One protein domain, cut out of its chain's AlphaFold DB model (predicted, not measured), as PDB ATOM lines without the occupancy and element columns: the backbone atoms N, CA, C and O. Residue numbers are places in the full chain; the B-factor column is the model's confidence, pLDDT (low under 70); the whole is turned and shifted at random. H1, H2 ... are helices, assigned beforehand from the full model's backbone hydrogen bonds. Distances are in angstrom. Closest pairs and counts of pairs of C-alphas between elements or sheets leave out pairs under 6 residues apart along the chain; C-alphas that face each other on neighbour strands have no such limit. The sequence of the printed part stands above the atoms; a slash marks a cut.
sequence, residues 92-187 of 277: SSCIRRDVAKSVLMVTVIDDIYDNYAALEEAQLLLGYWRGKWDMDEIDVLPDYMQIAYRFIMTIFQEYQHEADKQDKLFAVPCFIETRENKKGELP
ATOM      1  N   SER A  92      38.421   2.863  -8.686       58.03
ATOM      2  CA  SER A  92      39.816   3.311  -8.589       58.03
ATOM      3  C   SER A  92      40.264   3.598  -7.148       58.03
ATOM      4  O   SER A  92      41.411   3.316  -6.794       58.03
ATOM      5  N   SER A  93      39.386   4.152  -6.305       65.19
ATOM      6  CA  SER A  93      39.706   4.534  -4.922       65.19
ATOM      7  C   SER A  93      39.753   3.332  -3.975       65.19
ATOM      8  O   SER A  93      40.739   3.184  -3.251       65.19
ATOM      9  N   CYS A  94      38.746   2.450  -4.015       66.38
ATOM     10  CA  CYS A  94      38.718   1.247  -3.180       66.38
ATOM     11  C   CYS A  94      39.908   0.333  -3.501       66.38
ATOM     12  O   CYS A  94      40.677   0.022  -2.601       66.38
ATOM     13  N   ILE A  95      40.198   0.061  -4.782       67.31
ATOM     14  CA  ILE A  95      41.334  -0.798  -5.161       67.31
ATOM     15  C   ILE A  95      42.673  -0.269  -4.620       67.31
ATOM     16  O   ILE A  95      43.515  -1.075  -4.237       67.31
ATOM     17  N   ARG A  96      42.896   1.054  -4.526       70.69
ATOM     18  CA  ARG A  96      44.126   1.580  -3.893       70.69
ATOM     19  C   ARG A  96      44.178   1.293  -2.391       70.69
ATOM     20  O   ARG A  96      45.219   0.861  -1.904       70.69
ATOM     21  N   ARG A  97      43.067   1.495  -1.675       75.31
ATOM     22  CA  ARG A  97      42.921   1.150  -0.247       75.31
ATOM     23  C   ARG A  97      43.143  -0.351  -0.019       75.31
ATOM     24  O   ARG A  97      43.829  -0.726   0.927       75.31
ATOM     25  N   ASP A  98      42.614  -1.193  -0.898       68.62
ATOM     26  CA  ASP A  98      42.621  -2.653  -0.750       68.62
ATOM     27  C   ASP A  98      43.977  -3.259  -1.142       68.62
ATOM     28  O   ASP A  98      44.476  -4.169  -0.485       68.62
ATOM     29  N   VAL A  99      44.662  -2.689  -2.137       75.38
ATOM     30  CA  VAL A  99      46.076  -3.006  -2.395       75.38
ATOM     31  C   VAL A  99      46.948  -2.582  -1.208       75.38
ATOM     32  O   VAL A  99      47.773  -3.376  -0.771       75.38
ATOM     33  N   ALA A 100      46.742  -1.395  -0.624       80.62
ATOM     34  CA  ALA A 100      47.516  -0.946   0.540       80.62
ATOM     35  C   ALA A 100      47.307  -1.842   1.779       80.62
ATOM     36  O   ALA A 100      48.282  -2.237   2.418       80.62
ATOM     37  N   LYS A 101      46.057  -2.234   2.077       78.12
ATOM     38  CA  LYS A 101      45.734  -3.236   3.109       78.12
ATOM     39  C   LYS A 101      46.423  -4.578   2.836       78.12
ATOM     40  O   LYS A 101      47.004  -5.160   3.745       78.12
ATOM     41  N   SER A 102      46.399  -5.044   1.585       77.19
ATOM     42  CA  SER A 102      47.025  -6.312   1.182       77.19
ATOM     43  C   SER A 102      48.553  -6.286   1.296       77.19
ATOM     44  O   SER A 102      49.141  -7.280   1.711       77.19
ATOM     45  N   VAL A 103      49.201  -5.160   0.980       81.62
ATOM     46  CA  VAL A 103      50.650  -4.982   1.183       81.62
ATOM     47  C   VAL A 103      50.987  -5.030   2.674       81.62
ATOM     48  O   VAL A 103      51.860  -5.800   3.056       81.62
ATOM     49  N   LEU A 104      50.256  -4.294   3.520       83.00
ATOM     50  CA  LEU A 104      50.472  -4.296   4.973       83.00
ATOM     51  C   LEU A 104      50.232  -5.680   5.610       83.00
ATOM     52  O   LEU A 104      50.948  -6.079   6.523       83.00
ATOM     53  N   MET A 105      49.251  -6.434   5.107       83.00
ATOM     54  CA  MET A 105      49.043  -7.842   5.457       83.00
ATOM     55  C   MET A 105      50.276  -8.693   5.127       83.00
ATOM     56  O   MET A 105      50.741  -9.437   5.985       83.00
ATOM     57  N   VAL A 106      50.817  -8.578   3.909       80.50
ATOM     58  CA  VAL A 106      51.988  -9.361   3.489       80.50
ATOM     59  C   VAL A 106      53.229  -8.977   4.292       80.50
ATOM     60  O   VAL A 106      53.908  -9.880   4.761       80.50
ATOM     61  N   THR A 107      53.494  -7.692   4.550       81.19
ATOM     62  CA  THR A 107      54.664  -7.285   5.356       81.19
ATOM     63  C   THR A 107      54.578  -7.751   6.806       81.19
ATOM     64  O   THR A 107      55.584  -8.164   7.362       81.19
ATOM     65  N   VAL A 108      53.387  -7.740   7.420       84.25
ATOM     66  CA  VAL A 108      53.201  -8.275   8.784       84.25
ATOM     67  C   VAL A 108      53.446  -9.787   8.831       84.25
ATOM     68  O   VAL A 108      53.956 -10.292   9.827       84.25
ATOM     69  N   ILE A 109      53.110 -10.517   7.763       83.38
ATOM     70  CA  ILE A 109      53.447 -11.940   7.629       83.38
ATOM     71  C   ILE A 109      54.968 -12.112   7.470       83.38
ATOM     72  O   ILE A 109      55.555 -12.910   8.195       83.38
ATOM     73  N   ASP A 110      55.586 -11.354   6.563       83.69
ATOM     74  CA  ASP A 110      57.020 -11.376   6.237       83.69
ATOM     75  C   ASP A 110      57.889 -11.160   7.492       83.69
ATOM     76  O   ASP A 110      58.650 -12.045   7.885       83.69
ATOM     77  N   ASP A 111      57.645 -10.060   8.219       80.94
ATOM     78  CA  ASP A 111      58.295  -9.741   9.498       80.94
ATOM     79  C   ASP A 111      58.184 -10.889  10.511       80.94
ATOM     80  O   ASP A 111      59.144 -11.206  11.215       80.94
ATOM     81  N   ILE A 112      57.015 -11.534  10.609       84.50
ATOM     82  CA  ILE A 112      56.804 -12.627  11.563       84.50
ATOM     83  C   ILE A 112      57.691 -13.830  11.240       84.50
ATOM     84  O   ILE A 112      58.266 -14.391  12.172       84.50
ATOM     85  N   TYR A 113      57.828 -14.226   9.972       80.81
ATOM     86  CA  TYR A 113      58.646 -15.390   9.609       80.81
ATOM     87  C   TYR A 113      60.156 -15.112   9.641       80.81
ATOM     88  O   TYR A 113      60.903 -16.028   9.994       80.81
ATOM     89  N   ASP A 114      60.593 -13.889   9.330       76.75
ATOM     90  CA  ASP A 114      62.020 -13.544   9.261       76.75
ATOM     91  C   ASP A 114      62.594 -13.005  10.587       76.75
ATOM     92  O   ASP A 114      63.724 -13.348  10.941       76.75
ATOM     93  N   ASN A 115      61.831 -12.206  11.351       74.00
ATOM     94  CA  ASN A 115      62.338 -11.481  12.527       74.00
ATOM     95  C   ASN A 115      61.832 -11.995  13.890       74.00
ATOM     96  O   ASN A 115      62.547 -11.836  14.883       74.00
ATOM     97  N   TYR A 116      60.628 -12.582  13.980       79.00
ATOM     98  CA  TYR A 116      59.987 -12.871  15.281       79.00
ATOM     99  C   TYR A 116      59.787 -14.358  15.613       79.00
ATOM    100  O   TYR A 116      59.958 -14.737  16.771       79.00
ATOM    101  N   ALA A 117      59.414 -15.200  14.647       85.06
ATOM    102  CA  ALA A 117      58.951 -16.558  14.926       85.06
ATOM    103  C   ALA A 117      60.079 -17.578  15.137       85.06
ATOM    104  O   ALA A 117      60.957 -17.765  14.291       85.06
ATOM    105  N   ALA A 118      59.976 -18.373  16.205       87.31
ATOM    106  CA  ALA A 118      60.664 -19.663  16.236       87.31
ATOM    107  C   ALA A 118      60.077 -20.593  15.152       87.31
ATOM    108  O   ALA A 118      58.892 -20.501  14.833       87.31
ATOM    109  N   LEU A 119      60.860 -21.538  14.601       80.69
ATOM    110  CA  LEU A 119      60.350 -22.441  13.546       80.69
ATOM    111  C   LEU A 119      59.093 -23.189  14.006       80.69
ATOM    112  O   LEU A 119      58.178 -23.417  13.224       80.69
ATOM    113  N   GLU A 120      59.074 -23.598  15.264       85.88
ATOM    114  CA  GLU A 120      57.990 -24.355  15.871       85.88
ATOM    115  C   GLU A 120      56.689 -23.522  15.939       85.88
ATOM    116  O   GLU A 120      55.608 -24.055  15.684       85.88
ATOM    117  N   GLU A 121      56.787 -22.204  16.157       89.00
ATOM    118  CA  GLU A 121      55.665 -21.254  16.073       89.00
ATOM    119  C   GLU A 121      55.268 -20.995  14.611       89.00
ATOM    120  O   GLU A 121      54.093 -21.060  14.253       89.00
ATOM    121  N   ALA A 122      56.251 -20.776  13.733       84.69
ATOM    122  CA  ALA A 122      56.060 -20.591  12.296       84.69
ATOM    123  C   ALA A 122      55.340 -21.791  11.648       84.69
ATOM    124  O   ALA A 122      54.462 -21.623  10.803       84.69
ATOM    125  N   GLN A 123      55.663 -23.019  12.061       82.06
ATOM    126  CA  GLN A 123      54.995 -24.239  11.602       82.06
ATOM    127  C   GLN A 123      53.557 -24.355  12.122       82.06
ATOM    128  O   GLN A 123      52.688 -24.815  11.379       82.06
ATOM    129  N   LEU A 124      53.289 -23.913  13.355       87.06
ATOM    130  CA  LEU A 124      51.936 -23.853  13.910       87.06
ATOM    131  C   LEU A 124      51.071 -22.833  13.147       87.06
ATOM    132  O   LEU A 124      49.954 -23.156  12.734       87.06
ATOM    133  N   LEU A 125      51.618 -21.646  12.871       86.44
ATOM    134  CA  LEU A 125      50.967 -20.591  12.092       86.44
ATOM    135  C   LEU A 125      50.686 -21.031  10.640       86.44
ATOM    136  O   LEU A 125      49.570 -20.854  10.149       86.44
ATOM    137  N   LEU A 126      51.636 -21.703   9.972       82.00
ATOM    138  CA  LEU A 126      51.412 -22.353   8.666       82.00
ATOM    139  C   LEU A 126      50.305 -23.422   8.700       82.00
ATOM    140  O   LEU A 126      49.667 -23.666   7.674       82.00
ATOM    141  N   GLY A 127      50.076 -24.070   9.845       80.00
ATOM    142  CA  GLY A 127      48.950 -24.981  10.051       80.00
ATOM    143  C   GLY A 127      47.607 -24.248  10.023       80.00
ATOM    144  O   GLY A 127      46.710 -24.637   9.271       80.00
ATOM    145  N   TYR A 128      47.499 -23.145  10.769       81.25
ATOM    146  CA  TYR A 128      46.301 -22.297  10.818       81.25
ATOM    147  C   TYR A 128      45.917 -21.724   9.446       81.25
ATOM    148  O   TYR A 128      44.747 -21.788   9.064       81.25
ATOM    149  N   TRP A 129      46.894 -21.253   8.661       76.44
ATOM    150  CA  TRP A 129      46.658 -20.746   7.299       76.44
ATOM    151  C   TRP A 129      46.132 -21.794   6.306       76.44
ATOM    152  O   TRP A 129      45.554 -21.423   5.289       76.44
ATOM    153  N   ARG A 130      46.334 -23.094   6.565       69.38
ATOM    154  CA  ARG A 130      45.970 -24.183   5.637       69.38
ATOM    155  C   ARG A 130      44.736 -24.978   6.042       69.38
ATOM    156  O   ARG A 130      44.097 -25.555   5.170       69.38
ATOM    157  N   GLY A 131      44.477 -25.098   7.344       63.31
ATOM    158  CA  GLY A 131      43.516 -26.068   7.877       63.31
ATOM    159  C   GLY A 131      42.222 -25.489   8.443       63.31
ATOM    160  O   GLY A 131      41.263 -26.242   8.577       63.31
ATOM    161  N   LYS A 132      42.202 -24.195   8.786       66.38
ATOM    162  CA  LYS A 132      41.096 -23.552   9.512       66.38
ATOM    163  C   LYS A 132      40.462 -22.404   8.735       66.38
ATOM    164  O   LYS A 132      39.338 -22.532   8.262       66.38
ATOM    165  N   TRP A 133      41.213 -21.315   8.541       71.12
ATOM    166  CA  TRP A 133      40.686 -20.058   7.984       71.12
ATOM    167  C   TRP A 133      39.492 -19.499   8.797       71.12
ATOM    168  O   TRP A 133      38.566 -18.887   8.267       71.12
ATOM    169  N   ASP A 134      39.542 -19.698  10.112       71.19
ATOM    170  CA  ASP A 134      38.610 -19.195  11.120       71.19
ATOM    171  C   ASP A 134      39.401 -18.480  12.230       71.19
ATOM    172  O   ASP A 134      40.617 -18.634  12.327       71.19
ATOM    173  N   MET A 135      38.736 -17.661  13.051       77.50
ATOM    174  CA  MET A 135      39.371 -17.020  14.216       77.50
ATOM    175  C   MET A 135      39.160 -17.817  15.515       77.50
ATOM    176  O   MET A 135      39.377 -17.276  16.599       77.50
ATOM    177  N   ASP A 136      38.755 -19.087  15.421       77.94
ATOM    178  CA  ASP A 136      38.356 -19.895  16.569       77.94
ATOM    179  C   ASP A 136      39.526 -20.757  17.079       77.94
ATOM    180  O   ASP A 136      40.323 -21.330  16.330       77.94
ATOM    181  N   GLU A 137      39.650 -20.848  18.406       81.12
ATOM    182  CA  GLU A 137      40.752 -21.527  19.117       81.12
ATOM    183  C   GLU A 137      42.166 -20.983  18.801       81.12
ATOM    184  O   GLU A 137      43.168 -21.624  19.133       81.12
ATOM    185  N   ILE A 138      42.285 -19.790  18.197       87.75
ATOM    186  CA  ILE A 138      43.582 -19.147  17.903       87.75
ATOM    187  C   ILE A 138      44.422 -18.867  19.159       87.75
ATOM    188  O   ILE A 138      45.610 -18.592  19.034       87.75
ATOM    189  N   ASP A 139      43.844 -18.992  20.356       87.38
ATOM    190  CA  ASP A 139      44.504 -18.859  21.663       87.38
ATOM    191  C   ASP A 139      45.683 -19.834  21.872       87.38
ATOM    192  O   ASP A 139      46.471 -19.666  22.799       87.38
ATOM    193  N   VAL A 140      45.833 -20.853  21.011       88.81
ATOM    194  CA  VAL A 140      47.022 -21.732  20.978       88.81
ATOM    195  C   VAL A 140      48.240 -21.100  20.289       88.81
ATOM    196  O   VAL A 140      49.341 -21.636  20.396       88.81
ATOM    197  N   LEU A 141      48.059 -19.996  19.555       90.19
ATOM    198  CA  LEU A 141      49.144 -19.206  18.973       90.19
ATOM    199  C   LEU A 141      49.716 -18.231  20.021       90.19
ATOM    200  O   LEU A 141      48.959 -17.728  20.856       90.19
ATOM    201  N   PRO A 142      51.014 -17.879  19.946       92.75
ATOM    202  CA  PRO A 142      51.585 -16.782  20.730       92.75
ATOM    203  C   PRO A 142      50.796 -15.475  20.557       92.75
ATOM    204  O   PRO A 142      50.366 -15.159  19.446       92.75
ATOM    205  N   ASP A 143      50.659 -14.674  21.618       92.00
ATOM    206  CA  ASP A 143      49.821 -13.458  21.632       92.00
ATOM    207  C   ASP A 143      50.084 -12.511  20.443       92.00
ATOM    208  O   ASP A 143      49.149 -11.968  19.850       92.00
ATOM    209  N   TYR A 144      51.353 -12.350  20.047       88.88
ATOM    210  CA  TYR A 144      51.746 -11.516  18.907       88.88
ATOM    211  C   TYR A 144      51.260 -12.090  17.563       88.88
ATOM    212  O   TYR A 144      50.731 -11.349  16.730       88.88
ATOM    213  N   MET A 145      51.347 -13.412  17.378       91.25
ATOM    214  CA  MET A 145      50.798 -14.100  16.207       91.25
ATOM    215  C   MET A 145      49.273 -14.015  16.173       91.25
ATOM    216  O   MET A 145      48.712 -13.813  15.100       91.25
ATOM    217  N   GLN A 146      48.589 -14.102  17.318       90.69
ATOM    218  CA  GLN A 146      47.135 -13.926  17.360       90.69
ATOM    219  C   GLN A 146      46.704 -12.516  16.928       90.69
ATOM    220  O   GLN A 146      45.689 -12.363  16.251       90.69
ATOM    221  N   ILE A 147      47.441 -11.470  17.332       89.62
ATOM    222  CA  ILE A 147      47.163 -10.082  16.924       89.62
ATOM    223  C   ILE A 147      47.271  -9.953  15.401       89.62
ATOM    224  O   ILE A 147      46.342  -9.451  14.766       89.62
ATOM    225  N   ALA A 148      48.354 -10.469  14.813       88.12
ATOM    226  CA  ALA A 148      48.539 -10.485  13.367       88.12
ATOM    227  C   ALA A 148      47.457 -11.310  12.652       88.12
ATOM    228  O   ALA A 148      46.843 -10.827  11.704       88.12
ATOM    229  N   TYR A 149      47.154 -12.515  13.140       86.44
ATOM    230  CA  TYR A 149      46.135 -13.386  12.557       86.44
ATOM    231  C   TYR A 149      44.748 -12.722  12.560       86.44
ATOM    232  O   TYR A 149      44.090 -12.668  11.523       86.44
ATOM    233  N   ARG A 150      44.333 -12.116  13.685       88.38
ATOM    234  CA  ARG A 150      43.071 -11.356  13.786       88.38
ATOM    235  C   ARG A 150      43.031 -10.163  12.825       88.38
ATOM    236  O   ARG A 150      42.014  -9.952  12.166       88.38
ATOM    237  N   PHE A 151      44.126  -9.409  12.703       88.12
ATOM    238  CA  PHE A 151      44.244  -8.297  11.750       88.12
ATOM    239  C   PHE A 151      44.061  -8.762  10.293       88.12
ATOM    240  O   PHE A 151      43.244  -8.203   9.560       88.12
ATOM    241  N   ILE A 152      44.753  -9.832   9.902       85.56
ATOM    242  CA  ILE A 152      44.705 -10.407   8.551       85.56
ATOM    243  C   ILE A 152      43.303 -10.954   8.233       85.56
ATOM    244  O   ILE A 152      42.731 -10.630   7.192       85.56
ATOM    245  N   MET A 153      42.708 -11.725   9.146       83.31
ATOM    246  CA  MET A 153      41.358 -12.272   8.967       83.31
ATOM    247  C   MET A 153      40.287 -11.176   8.891       83.31
ATOM    248  O   MET A 153      39.347 -11.302   8.107       83.31
ATOM    249  N   THR A 154      40.454 -10.068   9.623       86.81
ATOM    250  CA  THR A 154      39.559  -8.900   9.525       86.81
ATOM    251  C   THR A 154      39.586  -8.298   8.116       86.81
ATOM    252  O   THR A 154      38.529  -8.030   7.548       86.81
ATOM    253  N   ILE A 155      40.770  -8.159   7.508       81.06
ATOM    254  CA  ILE A 155      40.922  -7.661   6.130       81.06
ATOM    255  C   ILE A 155      40.221  -8.589   5.120       81.06
ATOM    256  O   ILE A 155      39.497  -8.111   4.246       81.06
ATOM    257  N   PHE A 156      40.362  -9.912   5.258       76.75
ATOM    258  CA  PHE A 156      39.649 -10.862   4.393       76.75
ATOM    259  C   PHE A 156      38.123 -10.811   4.571       76.75
ATOM    260  O   PHE A 156      37.396 -10.874   3.578       76.75
ATOM    261  N   GLN A 157      37.626 -10.639   5.801       80.00
ATOM    262  CA  GLN A 157      36.194 -10.467   6.071       80.00
ATOM    263  C   GLN A 157      35.641  -9.166   5.468       80.00
ATOM    264  O   GLN A 157      34.547  -9.171   4.902       80.00
ATOM    265  N   GLU A 158      36.400  -8.064   5.513       79.44
ATOM    266  CA  GLU A 158      36.043  -6.823   4.813       79.44
ATOM    267  C   GLU A 158      35.968  -7.029   3.292       79.44
ATOM    268  O   GLU A 158      34.996  -6.596   2.672       79.44
ATOM    269  N   TYR A 159      36.946  -7.717   2.686       73.56
ATOM    270  CA  TYR A 159      36.934  -8.008   1.246       73.56
ATOM    271  C   TYR A 159      35.745  -8.876   0.835       73.56
ATOM    272  O   TYR A 159      35.126  -8.596  -0.188       73.56
ATOM    273  N   GLN A 160      35.395  -9.895   1.623       67.81
ATOM    274  CA  GLN A 160      34.227 -10.736   1.355       67.81
ATOM    275  C   GLN A 160      32.927  -9.915   1.424       67.81
ATOM    276  O   GLN A 160      32.144  -9.908   0.479       67.81
ATOM    277  N   HIS A 161      32.750  -9.120   2.479       73.69
ATOM    278  CA  HIS A 161      31.585  -8.250   2.664       73.69
ATOM    279  C   HIS A 161      31.464  -7.132   1.606       73.69
ATOM    280  O   HIS A 161      30.352  -6.689   1.303       73.69
ATOM    281  N   GLU A 162      32.568  -6.657   1.021       68.56
ATOM    282  CA  GLU A 162      32.528  -5.742  -0.130       68.56
ATOM    283  C   GLU A 162      32.343  -6.459  -1.480       68.56
ATOM    284  O   GLU A 162      31.720  -5.889  -2.378       68.56
ATOM    285  N   ALA A 163      32.809  -7.703  -1.623       63.72
ATOM    286  CA  ALA A 163      32.574  -8.553  -2.791       63.72
ATOM    287  C   ALA A 163      31.092  -8.951  -2.922       63.72
ATOM    288  O   ALA A 163      30.504  -8.778  -3.995       63.72
ATOM    289  N   ASP A 164      30.472  -9.379  -1.817       66.19
ATOM    290  CA  ASP A 164      29.051  -9.744  -1.728       66.19
ATOM    291  C   ASP A 164      28.132  -8.564  -2.103       66.19
ATOM    292  O   ASP A 164      27.092  -8.741  -2.736       66.19
ATOM    293  N   LYS A 165      28.542  -7.328  -1.784       67.12
ATOM    294  CA  LYS A 165      27.828  -6.092  -2.167       67.12
ATOM    295  C   LYS A 165      27.935  -5.726  -3.646       67.12
ATOM    296  O   LYS A 165      27.205  -4.843  -4.094       67.12
ATOM    297  N   GLN A 166      28.867  -6.323  -4.383       59.84
ATOM    298  CA  GLN A 166      29.171  -5.953  -5.768       59.84
ATOM    299  C   GLN A 166      28.921  -7.077  -6.780       59.84
ATOM    300  O   GLN A 166      29.155  -6.844  -7.967       59.84
ATOM    301  N   ASP A 167      28.472  -8.255  -6.329       57.12
ATOM    302  CA  ASP A 167      28.309  -9.478  -7.133       57.12
ATOM    303  C   ASP A 167      29.599  -9.843  -7.905       57.12
ATOM    304  O   ASP A 167      29.620 -10.071  -9.118       57.12
ATOM    305  N   LYS A 168      30.737  -9.796  -7.193       55.50
ATOM    306  CA  LYS A 168      32.088 -10.005  -7.745       55.50
ATOM    307  C   LYS A 168      32.895 -10.963  -6.879       55.50
ATOM    308  O   LYS A 168      33.508 -10.544  -5.902       55.50
ATOM    309  N   LEU A 169      32.985 -12.224  -7.293       44.00
ATOM    310  CA  LEU A 169      33.944 -13.181  -6.731       44.00
ATOM    311  C   LEU A 169      35.381 -12.647  -6.875       44.00
ATOM    312  O   LEU A 169      35.898 -12.520  -7.987       44.00
ATOM    313  N   PHE A 170      36.020 -12.322  -5.750       48.75
ATOM    314  CA  PHE A 170      37.419 -11.890  -5.721       48.75
ATOM    315  C   PHE A 170      38.371 -13.094  -5.820       48.75
ATOM    316  O   PHE A 170      38.012 -14.221  -5.480       48.75
ATOM    317  N   ALA A 171      39.610 -12.863  -6.262       46.25
ATOM    318  CA  ALA A 171      40.601 -13.908  -6.540       46.25
ATOM    319  C   ALA A 171      41.273 -14.515  -5.282       46.25
ATOM    320  O   ALA A 171      42.491 -14.688  -5.240       46.25
ATOM    321  N   VAL A 172      40.479 -14.882  -4.269       38.19
ATOM    322  CA  VAL A 172      40.931 -15.590  -3.052       38.19
ATOM    323  C   VAL A 172      41.760 -16.859  -3.356       38.19
ATOM    324  O   VAL A 172      42.781 -17.043  -2.695       38.19
ATOM    325  N   PRO A 173      41.439 -17.699  -4.370       37.50
ATOM    326  CA  PRO A 173      42.209 -18.921  -4.644       37.50
ATOM    327  C   PRO A 173      43.684 -18.710  -5.025       37.50
ATOM    328  O   PRO A 173      44.457 -19.661  -4.981       37.50
ATOM    329  N   CYS A 174      44.092 -17.494  -5.409       32.53
ATOM    330  CA  CYS A 174      45.427 -17.243  -5.962       32.53
ATOM    331  C   CYS A 174      46.558 -17.211  -4.910       32.53
ATOM    332  O   CYS A 174      47.728 -17.234  -5.282       32.53
ATOM    333  N   PHE A 175      46.239 -17.161  -3.613       30.47
ATOM    334  CA  PHE A 175      47.227 -17.035  -2.526       30.47
ATOM    335  C   PHE A 175      47.689 -18.372  -1.909       30.47
ATOM    336  O   PHE A 175      48.497 -18.369  -0.985       30.47
ATOM    337  N   ILE A 176      47.182 -19.515  -2.383       31.52
ATOM    338  CA  ILE A 176      47.335 -20.811  -1.690       31.52
ATOM    339  C   ILE A 176      48.621 -21.576  -2.088       31.52
ATOM    340  O   ILE A 176      49.073 -22.446  -1.342       31.52
ATOM    341  N   GLU A 177      49.248 -21.262  -3.229       31.59
ATOM    342  CA  GLU A 177      50.241 -22.142  -3.876       31.59
ATOM    343  C   GLU A 177      51.703 -21.636  -3.855       31.59
ATOM    344  O   GLU A 177      52.342 -21.506  -4.895       31.59
ATOM    345  N   THR A 178      52.288 -21.446  -2.661       29.33
ATOM    346  CA  THR A 178      53.764 -21.383  -2.507       29.33
ATOM    347  C   THR A 178      54.249 -22.116  -1.250       29.33
ATOM    348  O   THR A 178      53.736 -21.900  -0.150       29.33
ATOM    349  N   ARG A 179      55.247 -23.001  -1.400       39.66
ATOM    350  CA  ARG A 179      55.840 -23.853  -0.343       39.66
ATOM    351  C   ARG A 179      57.272 -24.257  -0.732       39.66
ATOM    352  O   ARG A 179      57.478 -24.528  -1.906       39.66
ATOM    353  N   GLU A 180      58.295 -24.422   0.115       39.53
ATOM    354  CA  GLU A 180      58.668 -24.108   1.524       39.53
ATOM    355  C   GLU A 180      60.249 -24.165   1.538       39.53
ATOM    356  O   GLU A 180      60.828 -24.092   0.460       39.53
ATOM    357  N   ASN A 181      61.089 -24.332   2.583       32.00
ATOM    358  CA  ASN A 181      60.985 -24.619   4.028       32.00
ATOM    359  C   ASN A 181      62.335 -24.307   4.748       32.00
ATOM    360  O   ASN A 181      63.377 -24.249   4.105       32.00
ATOM    361  N   LYS A 182      62.317 -24.314   6.091       34.78
ATOM    362  CA  LYS A 182      63.438 -24.491   7.052       34.78
ATOM    363  C   LYS A 182      64.506 -23.391   7.260       34.78
ATOM    364  O   LYS A 182      65.585 -23.437   6.686       34.78
ATOM    365  N   LYS A 183      64.282 -22.662   8.363       38.56
ATOM    366  CA  LYS A 183      65.138 -22.563   9.575       38.56
ATOM    367  C   LYS A 183      66.570 -21.997   9.437       38.56
ATOM    368  O   LYS A 183      67.527 -22.763   9.354       38.56
ATOM    369  N   GLY A 184      66.683 -20.684   9.675       40.50
ATOM    370  CA  GLY A 184      67.924 -19.966  10.014       40.50
ATOM    371  C   GLY A 184      68.683 -19.430   8.797       40.50
ATOM    372  O   GLY A 184      68.897 -20.192   7.863       40.50
ATOM    373  N   GLU A 185      69.054 -18.138   8.836       48.38
ATOM    374  CA  GLU A 185      69.751 -17.367   7.778       48.38
ATOM    375  C   GLU A 185      69.517 -17.918   6.362       48.38
ATOM    376  O   GLU A 185      70.374 -18.584   5.772       48.38
ATOM    377  N   LEU A 186      68.314 -17.668   5.830       51.31
ATOM    378  CA  LEU A 186      67.899 -18.173   4.524       51.31
ATOM    379  C   LEU A 186      68.894 -17.722   3.436       51.31
ATOM    380  O   LEU A 186      69.058 -16.518   3.222       51.31
ATOM    381  N   PRO A 187      69.556 -18.653   2.717       54.84
ATOM    382  CA  PRO A 187      70.456 -18.284   1.635       54.84
ATOM    383  C   PRO A 187      69.641 -17.607   0.534       54.84
ATOM    384  O   PRO A 187      68.678 -18.184   0.023       54.84
TER     385      PRO A 187
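What this domain is: This is residues 92 to 187 of the 277 residues of an uncharacterized protein of Salvia splendens (UniProt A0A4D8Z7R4). Two long helices, H1 and H3, run side by side, opposite ways, with shorter H2 near where H1 ends and H3 begins; a tail with tiny H4 follows. The printed part has 96 residues, four named helices in the order H1 H2 H3 H4, all helix. It is only just compact, close to loose, with radius of gyration of the C-alphas 14.7 A and spans 43 by 32 by 22 A.

How they stand to each other: Start at H1, residues 92 to 116; its residues 101 to 112 touch H3, residues 143 to 164, closest at C-alphas of Met 105 and Ile 152, 5.9 A, at a shallow tilt of 22 degrees. H2, residues 119 to 131, is close but not clearly touching H1, closest at C-alphas 122 and 113, 6.4 A, and H3, at 125 and 145, 7.7 A. H4, residues 172 to 175, is apart from these. O i to N i+4 pairs are within hydrogen-bond range throughout H3, 20 of 21 in H1, 8 of 9 in H2; H4 is too short.

Where its parts are: Find C-alpha 92 at (39.816, 3.311, -8.589); H1 runs 35.2 A from there. H3 spans 31.5 A, ending at (29.051, -9.744, -1.728).

The domain as a whole: No cut; link H2 to H3 is long. Residues 162 to 187 are among those under pLDDT 70.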